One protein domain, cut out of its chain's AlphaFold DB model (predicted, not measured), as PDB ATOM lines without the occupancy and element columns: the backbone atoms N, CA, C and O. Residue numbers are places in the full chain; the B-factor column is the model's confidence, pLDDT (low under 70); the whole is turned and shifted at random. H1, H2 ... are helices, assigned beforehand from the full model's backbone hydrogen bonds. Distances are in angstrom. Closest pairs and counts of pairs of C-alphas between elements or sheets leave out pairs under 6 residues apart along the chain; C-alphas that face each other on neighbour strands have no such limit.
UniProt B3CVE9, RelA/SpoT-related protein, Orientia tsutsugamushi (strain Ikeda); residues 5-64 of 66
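What this domain is: This is residues 5 to 64 of the 66 residues of the protein "RelA/SpoT-related protein" of Orientia tsutsugamushi (strain Ikeda) (UniProt B3CVE9). Three helices make an up-and-down bundle, each running against the one before it: the two longer helices, H1 and H2, form a hairpin, and the shorter H3 folds back to pack on the first half of H1. The link from H2 to H3, residues 41 to 52, makes a long loop at one end. The printed part has 60 residues with three named helices in the order H1, H2, H3 and no named strand; its class is all helix. It is only just compact, close to loose, with a radius of gyration of the C-alphas of 12.4 A, and only just a rod, spanning 39 by 19 by 14 A.

How they stand to each other: Start from the longest helix, H1, residues 5 to 20. It touches H2, residues 26 to 40, where the closest C-alphas, those of Ser 6 and Ile 33, are 6.7 A apart. This helical hairpin has a shallow tilt of 21 degrees, opposite ways. With residues 5 to 12 alone, H1 touches H3, residues 53 to 62; look at the closest C-alphas, those of Leu 9 and Tyr 60, 5.4 A apart. These two run the same way at a shallow tilt of 16 degrees. H2 and H3 are close but not clearly touching, their closest C-alphas, those of Ile 33 and Leu 56, being 7.5 A apart. They run opposite ways at a shallow tilt of 34 degrees, only just short of steep. In H1, H2 and H3 every O i to N i+4 pair is within hydrogen-bond range.

Where its parts are: Find C-alpha 5 at (272.729, 456.082, 384.019); from there H1 runs 22.4 A to C-alpha 20. H2 runs 20.7 A from C-alpha 26 at (269.989, 451.663, 397.722) to C-alpha 40. H3 runs 14.4 A from C-alpha 53 to C-alpha 62 at (274.860, 465.878, 394.224).

The domain as a whole: The two C-alphas farthest apart, those of Asn 21 and Asp 46, are 39.6 A apart. The printed part has no cut; the link from H1 to H2 is tight and that from H2 to H3 is long. The mean pLDDT of the printed part is 93.6, and residue 64 is under 70.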
ATOM      1  N   TYR A   5     272.878 454.983 383.054       94.31
ATOM      2  CA  TYR A   5     272.729 456.082 384.019       94.31
ATOM      3  C   TYR A   5     272.339 455.559 385.401       94.31
ATOM      4  O   TYR A   5     272.840 456.013 386.431       94.31
ATOM      5  N   SER A   6     271.463 454.561 385.408       95.56
ATOM      6  CA  SER A   6     270.994 453.889 386.610       95.56
ATOM      7  C   SER A   6     272.119 453.089 387.276       95.56
ATOM      8  O   SER A   6     272.320 453.223 388.482       95.56
ATOM      9  N   GLU A   7     272.902 452.322 386.502       96.31
ATOM     10  CA  GLU A   7     274.082 451.605 387.018       96.31
ATOM     11  C   GLU A   7     275.127 452.576 387.575       96.31
ATOM     12  O   GLU A   7     275.640 452.370 388.673       96.31
ATOM     13  N   SER A   8     275.404 453.668 386.858       95.69
ATOM     14  CA  SER A   8     276.392 454.671 387.276       95.69
ATOM     15  C   SER A   8     276.027 455.317 388.615       95.69
ATOM     16  O   SER A   8     276.882 455.451 389.494       95.69
ATOM     17  N   LEU A   9     274.753 455.679 388.807       96.31
ATOM     18  CA  LEU A   9     274.269 456.229 390.074       96.31
ATOM     19  C   LEU A   9     274.355 455.207 391.212       96.31
ATOM     20  O   LEU A   9     274.882 455.528 392.278       96.31
ATOM     21  N   LEU A  10     273.866 453.985 390.996       96.56
ATOM     22  CA  LEU A  10     273.867 452.944 392.028       96.56
ATOM     23  C   LEU A  10     275.288 452.566 392.453       96.56
ATOM     24  O   LEU A  10     275.562 452.515 393.652       96.56
ATOM     25  N   ASN A  11     276.201 452.390 391.496       96.38
ATOM     26  CA  ASN A  11     277.603 452.079 391.778       96.38
ATOM     27  C   ASN A  11     278.266 453.184 392.600       96.38
ATOM     28  O   ASN A  11     278.900 452.900 393.613       96.38
ATOM     29  N   LYS A  12     278.052 454.453 392.242       95.06
ATOM     30  CA  LYS A  12     278.597 455.576 393.012       95.06
ATOM     31  C   LYS A  12     278.086 455.620 394.450       95.06
ATOM     32  O   LYS A  12     278.858 455.868 395.378       95.06
ATOM     33  N   LEU A  13     276.784 455.428 394.655       95.69
ATOM     34  CA  LEU A  13     276.201 455.460 395.999       95.69
ATOM     35  C   LEU A  13     276.639 454.246 396.825       95.69
ATOM     36  O   LEU A  13     276.904 454.386 398.019       95.69
ATOM     37  N   PHE A  14     276.798 453.084 396.190       95.75
ATOM     38  CA  PHE A  14     277.404 451.910 396.809       95.75
ATOM     39  C   PHE A  14     278.851 452.182 397.245       95.75
ATOM     40  O   PHE A  14     279.195 451.959 398.405       95.75
ATOM     41  N   GLU A  15     279.684 452.737 396.363       95.38
ATOM     42  CA  GLU A  15     281.060 453.129 396.694       95.38
ATOM     43  C   GLU A  15     281.106 454.154 397.834       95.38
ATOM     44  O   GLU A  15     281.969 454.072 398.706       95.38
ATOM     45  N   THR A  16     280.154 455.090 397.868       94.12
ATOM     46  CA  THR A  16     280.023 456.083 398.946       94.12
ATOM     47  C   THR A  16     279.718 455.407 400.286       94.12
ATOM     48  O   THR A  16     280.397 455.697 401.272       94.12
ATOM     49  N   ASN A  17     278.777 454.453 400.315       93.94
ATOM     50  CA  ASN A  17     278.492 453.638 401.501       93.94
ATOM     51  C   ASN A  17     279.732 452.915 402.010       93.94
ATOM     52  O   ASN A  17     280.038 452.998 403.197       93.94
ATOM     53  N   VAL A  18     280.473 452.255 401.118       95.06
ATOM     54  CA  VAL A  18     281.680 451.511 401.496       95.06
ATOM     55  C   VAL A  18     282.783 452.450 401.989       95.06
ATOM     56  O   VAL A  18     283.394 452.197 403.025       95.06
ATOM     57  N   ARG A  19     283.043 453.549 401.272       94.75
ATOM     58  CA  ARG A  19     284.165 454.457 401.553       94.75
ATOM     59  C   ARG A  19     283.978 455.264 402.832       94.75
ATOM     60  O   ARG A  19     284.953 455.514 403.536       94.75
ATOM     61  N   PHE A  20     282.754 455.701 403.104       93.12
ATOM     62  CA  PHE A  20     282.457 456.613 404.209       93.12
ATOM     63  C   PHE A  20     281.621 455.970 405.317       93.12
ATOM     64  O   PHE A  20     281.238 456.663 406.258       93.12
ATOM     65  N   ASN A  21     281.350 454.664 405.220       92.62
ATOM     66  CA  ASN A  21     280.490 453.928 406.145       92.62
ATOM     67  C   ASN A  21     279.132 454.630 406.348       92.62
ATOM     68  O   ASN A  21     278.666 454.812 407.474       92.62
ATOM     69  N   THR A  22     278.535 455.095 405.245       88.75
ATOM     70  CA  THR A  22     277.209 455.728 405.233       88.75
ATOM     71  C   THR A  22     276.101 454.694 405.054       88.75
ATOM     72  O   THR A  22     276.332 453.600 404.548       88.75
ATOM     73  N   GLU A  23     274.873 455.062 405.425       92.06
ATOM     74  CA  GLU A  23     273.676 454.219 405.296       92.06
ATOM     75  C   GLU A  23     272.734 454.747 404.199       92.06
ATOM     76  O   GLU A  23     271.574 455.085 404.443       92.06
ATOM     77  N   ILE A  24     273.236 454.880 402.969       94.19
ATOM     78  CA  ILE A  24     272.389 455.212 401.817       94.19
ATOM     79  C   ILE A  24     271.556 453.975 401.467       94.19
ATOM     80  O   ILE A  24     272.101 452.924 401.129       94.19
ATOM     81  N   ASP A  25     270.235 454.114 401.533       96.50
ATOM     82  CA  ASP A  25     269.256 453.066 401.229       96.50
ATOM     83  C   ASP A  25     269.135 452.861 399.707       96.50
ATOM     84  O   ASP A  25     268.378 453.561 399.026       96.50
ATOM     85  N   LEU A  26     269.923 451.927 399.164       95.81
ATOM     86  CA  LEU A  26     269.989 451.663 397.722       95.81
ATOM     87  C   LEU A  26     268.677 451.097 397.159       95.81
ATOM     88  O   LEU A  26     268.327 451.422 396.025       95.81
ATOM     89  N   ASP A  27     267.897 450.363 397.953       96.81
ATOM     90  CA  ASP A  27     266.588 449.842 397.536       96.81
ATOM     91  C   ASP A  27     265.596 450.983 397.269       96.81
ATOM     92  O   ASP A  27     264.784 450.936 396.336       96.81
ATOM     93  N   LYS A  28     265.633 452.045 398.088       96.81
ATOM     94  CA  LYS A  28     264.840 453.257 397.827       96.81
ATOM     95  C   LYS A  28     265.323 454.000 396.590       96.81
ATOM     96  O   LYS A  28     264.485 454.523 395.854       96.81
ATOM     97  N   VAL A  29     266.632 454.043 396.349       96.25
ATOM     98  CA  VAL A  29     267.191 454.668 395.143       96.25
ATOM     99  C   VAL A  29     266.744 453.909 393.895       96.25
ATOM    100  O   VAL A  29     266.251 454.535 392.961       96.25
ATOM    101  N   GLU A  30     266.807 452.578 393.894       96.62
ATOM    102  CA  GLU A  30     266.338 451.754 392.773       96.62
ATOM    103  C   GLU A  30     264.845 451.984 392.485       96.62
ATOM    104  O   GLU A  30     264.444 452.195 391.337       96.62
ATOM    105  N   LYS A  31     264.009 452.061 393.529       97.12
ATOM    106  CA  LYS A  31     262.583 452.408 393.381       97.12
ATOM    107  C   LYS A  31     262.380 453.806 392.793       97.12
ATOM    108  O   LYS A  31     261.467 453.995 391.988       97.12
ATOM    109  N   ALA A  32     263.208 454.780 393.174       96.62
ATOM    110  CA  ALA A  32     263.146 456.136 392.634       96.62
ATOM    111  C   ALA A  32     263.558 456.183 391.152       96.62
ATOM    112  O   ALA A  32     262.883 456.838 390.356       96.62
ATOM    113  N   ILE A  33     264.599 455.436 390.765       96.31
ATOM    114  CA  ILE A  33     265.018 455.253 389.366       96.31
ATOM    115  C   ILE A  33     263.863 454.664 388.549       96.31
ATOM    116  O   ILE A  33     263.469 455.233 387.529       96.31
ATOM    117  N   PHE A  34     263.260 453.573 389.034       95.88
ATOM    118  CA  PHE A  34     262.124 452.936 388.369       95.88
ATOM    119  C   PHE A  34     260.944 453.899 388.210       95.88
ATOM    120  O   PHE A  34     260.300 453.941 387.161       95.88
ATOM    121  N   TYR A  35     260.660 454.708 389.233       96.19
ATOM    122  CA  TYR A  35     259.623 455.731 389.161       96.19
ATOM    123  C   TYR A  35     259.938 456.764 388.068       96.19
ATOM    124  O   TYR A  35     259.093 457.031 387.215       96.19
ATOM    125  N   ALA A  36     261.163 457.295 388.026       95.31
ATOM    126  CA  ALA A  36     261.574 458.251 386.998       95.31
ATOM    127  C   ALA A  36     261.445 457.663 385.581       95.31
ATOM    128  O   ALA A  36     260.846 458.291 384.705       95.31
ATOM    129  N   GLN A  37     261.913 456.431 385.367       94.38
ATOM    130  CA  GLN A  37     261.766 455.721 384.092       94.38
ATOM    131  C   GLN A  37     260.297 455.471 383.729       94.38
ATOM    132  O   GLN A  37     259.909 455.643 382.574       94.38
ATOM    133  N   LYS A  38     259.448 455.108 384.697       95.25
ATOM    134  CA  LYS A  38     258.019 454.856 384.461       95.25
ATOM    135  C   LYS A  38     257.292 456.094 383.935       95.25
ATOM    136  O   LYS A  38     256.499 455.974 383.004       95.25
ATOM    137  N   TYR A  39     257.538 457.265 384.522       95.19
ATOM    138  CA  TYR A  39     256.806 458.488 384.166       95.19
ATOM    139  C   TYR A  39     257.465 459.300 383.046       95.19
ATOM    140  O   TYR A  39     256.766 459.998 382.312       95.19
ATOM    141  N   HIS A  40     258.782 459.175 382.866       94.25
ATOM    142  CA  HIS A  40     259.539 459.944 381.873       94.25
ATOM    143  C   HIS A  40     260.187 459.079 380.779       94.25
ATOM    144  O   HIS A  40     260.881 459.613 379.920       94.25
ATOM    145  N   GLY A  41     259.954 457.764 380.751       89.56
ATOM    146  CA  GLY A  41     260.588 456.844 379.793       89.56
ATOM    147  C   GLY A  41     260.200 457.067 378.330       89.56
ATOM    148  O   GLY A  41     260.978 456.751 377.437       89.56
ATOM    149  N   GLN A  42     259.019 457.640 378.079       93.94
ATOM    150  CA  GLN A  42     258.581 458.041 376.733       93.94
ATOM    151  C   GLN A  42     258.898 459.510 376.417       93.94
ATOM    152  O   GLN A  42     258.734 459.944 375.279       93.94
ATOM    153  N   GLN A  43     259.340 460.285 377.410       96.19
ATOM    154  CA  GLN A  43     259.713 461.681 377.224       96.19
ATOM    155  C   GLN A  43     261.164 461.756 376.766       96.19
ATOM    156  O   GLN A  43     262.037 461.059 377.287       96.19
ATOM    157  N   LYS A  44     261.422 462.627 375.797       94.88
ATOM    158  CA  LYS A  44     262.760 462.882 375.273       94.88
ATOM    159  C   LYS A  44     263.126 464.340 375.485       94.88
ATOM    160  O   LYS A  44     262.251 465.203 375.519       94.88
ATOM    161  N   ARG A  45     264.421 464.597 375.633       91.88
ATOM    162  CA  ARG A  45     264.991 465.943 375.546       91.88
ATOM    163  C   ARG A  45     264.975 466.410 374.090       91.88
ATOM    164  O   ARG A  45     264.847 465.587 373.184       91.88
ATOM    165  N   ASP A  46     265.190 467.702 373.866       94.12
ATOM    166  CA  ASP A  46     265.303 468.277 372.514       94.12
ATOM    167  C   ASP A  46     266.416 467.611 371.684       94.12
ATOM    168  O   ASP A  46     266.325 467.501 370.466       94.12
ATOM    169  N   THR A  47     267.444 467.106 372.364       92.81
ATOM    170  CA  THR A  47     268.586 466.365 371.813       92.81
ATOM    171  C   THR A  47     268.300 464.876 371.555       92.81
ATOM    172  O   THR A  47     269.110 464.185 370.943       92.81
ATOM    173  N   GLY A  48     267.117 464.382 371.935       92.38
ATOM    174  CA  GLY A  48     266.619 463.045 371.607       92.38
ATOM    175  C   GLY A  48     266.860 461.966 372.665       92.38
ATOM    176  O   GLY A  48     266.279 460.881 372.551       92.38
ATOM    177  N   GLU A  49     267.651 462.235 373.705       92.88
ATOM    178  CA  GLU A  49     267.883 461.282 374.790       92.88
ATOM    179  C   GLU A  49     266.684 461.202 375.754       92.88
ATOM    180  O   GLU A  49     265.905 462.159 375.865       92.88
ATOM    181  N   PRO A  50     266.513 460.080 376.479       93.94
ATOM    182  CA  PRO A  50     265.428 459.931 377.442       93.94
ATOM    183  C   PRO A  50     265.489 460.982 378.550       93.94
ATOM    184  O   PRO A  50     266.532 461.202 379.158       93.94
ATOM    185  N   TYR A  51     264.358 461.603 378.872       93.50
ATOM    186  CA  TYR A  51     264.316 462.714 379.823       93.50
ATOM    187  C   TYR A  51     264.756 462.306 381.238       93.50
ATOM    188  O   TYR A  51     265.421 463.081 381.923       93.50
ATOM    189  N   TYR A  52     264.445 461.075 381.662       93.50
ATOM    190  CA  TYR A  52     264.790 460.571 382.998       93.50
ATOM    191  C   TYR A  52     266.302 460.490 383.263       93.50
ATOM    192  O   TYR A  52     266.689 460.448 384.426       93.50
ATOM    193  N   MET A  53     267.169 460.499 382.240       93.69
ATOM    194  CA  MET A  53     268.620 460.483 382.471       93.69
ATOM    195  C   MET A  53     269.089 461.751 383.196       93.69
ATOM    196  O   MET A  53     270.003 461.707 384.009       93.69
ATOM    197  N   HIS A  54     268.442 462.891 382.930       92.50
ATOM    198  CA  HIS A  54     268.830 464.172 383.508       92.50
ATOM    199  C   HIS A  54     268.729 464.187 385.044       92.50
ATOM    200  O   HIS A  54     269.728 464.512 385.685       92.50
ATOM    201  N   PRO A  55     267.593 463.812 385.671       94.38
ATOM    202  CA  PRO A  55     267.525 463.734 387.128       94.38
ATOM    203  C   PRO A  55     268.484 462.696 387.734       94.38
ATOM    204  O   PRO A  55     268.950 462.908 388.852       94.38
ATOM    205  N   LEU A  56     268.834 461.621 387.014       94.94
ATOM    206  CA  LEU A  56     269.842 460.652 387.475       94.94
ATOM    207  C   LEU A  56     271.247 461.258 387.508       94.94
ATOM    208  O   LEU A  56     271.939 461.138 388.515       94.94
ATOM    209  N   GLU A  57     271.637 461.977 386.458       94.81
ATOM    210  CA  GLU A  57     272.917 462.696 386.402       94.81
ATOM    211  C   GLU A  57     273.002 463.802 387.467       94.81
ATOM    212  O   GLU A  57     274.037 463.986 388.109       94.81
ATOM    213  N   VAL A  58     271.897 464.511 387.731       94.94
ATOM    214  CA  VAL A  58     271.823 465.485 388.836       94.94
ATOM    215  C   VAL A  58     272.043 464.802 390.189       94.94
ATOM    216  O   VAL A  58     272.842 465.287 390.992       94.94
ATOM    217  N   ALA A  59     271.386 463.663 390.437       95.00
ATOM    218  CA  ALA A  59     271.590 462.883 391.658       95.00
ATOM    219  C   ALA A  59     273.035 462.367 391.774       95.00
ATOM    220  O   ALA A  59     273.626 462.433 392.853       95.00
ATOM    221  N   TYR A  60     273.631 461.933 390.660       94.94
ATOM    222  CA  TYR A  60     275.028 461.505 390.599       94.94
ATOM    223  C   TYR A  60     275.982 462.640 390.991       94.94
ATOM    224  O   TYR A  60     276.923 462.415 391.757       94.94
ATOM    225  N   MET A  61     275.754 463.865 390.511       92.69
ATOM    226  CA  MET A  61     276.568 465.031 390.879       92.69
ATOM    227  C   MET A  61     276.395 465.415 392.352       92.69
ATOM    228  O   MET A  61     277.391 465.597 393.052       92.69
ATOM    229  N   ALA A  62     275.154 465.490 392.842       87.69
ATOM    230  CA  ALA A  62     274.860 465.878 394.224       87.69
ATOM    231  C   ALA A  62     275.361 464.849 395.254       87.69
ATOM    232  O   ALA A  62     275.832 465.218 396.330       87.69
ATOM    233  N   GLY A  63     275.320 463.556 394.917       76.50
ATOM    234  CA  GLY A  63     275.863 462.483 395.751       76.50
ATOM    235  C   GLY A  63     277.392 462.492 395.883       76.50
ATOM    236  O   GLY A  63     277.929 461.723 396.668       76.50
ATOM    237  N   ALA A  64     278.108 463.343 395.134       57.53
ATOM    238  CA  ALA A  64     279.571 463.446 395.154       57.53
ATOM    239  C   ALA A  64     280.130 464.406 396.218       57.53
ATOM    240  O   ALA A  64     281.346 464.527 396.344       57.53
TER     241      ALA A  64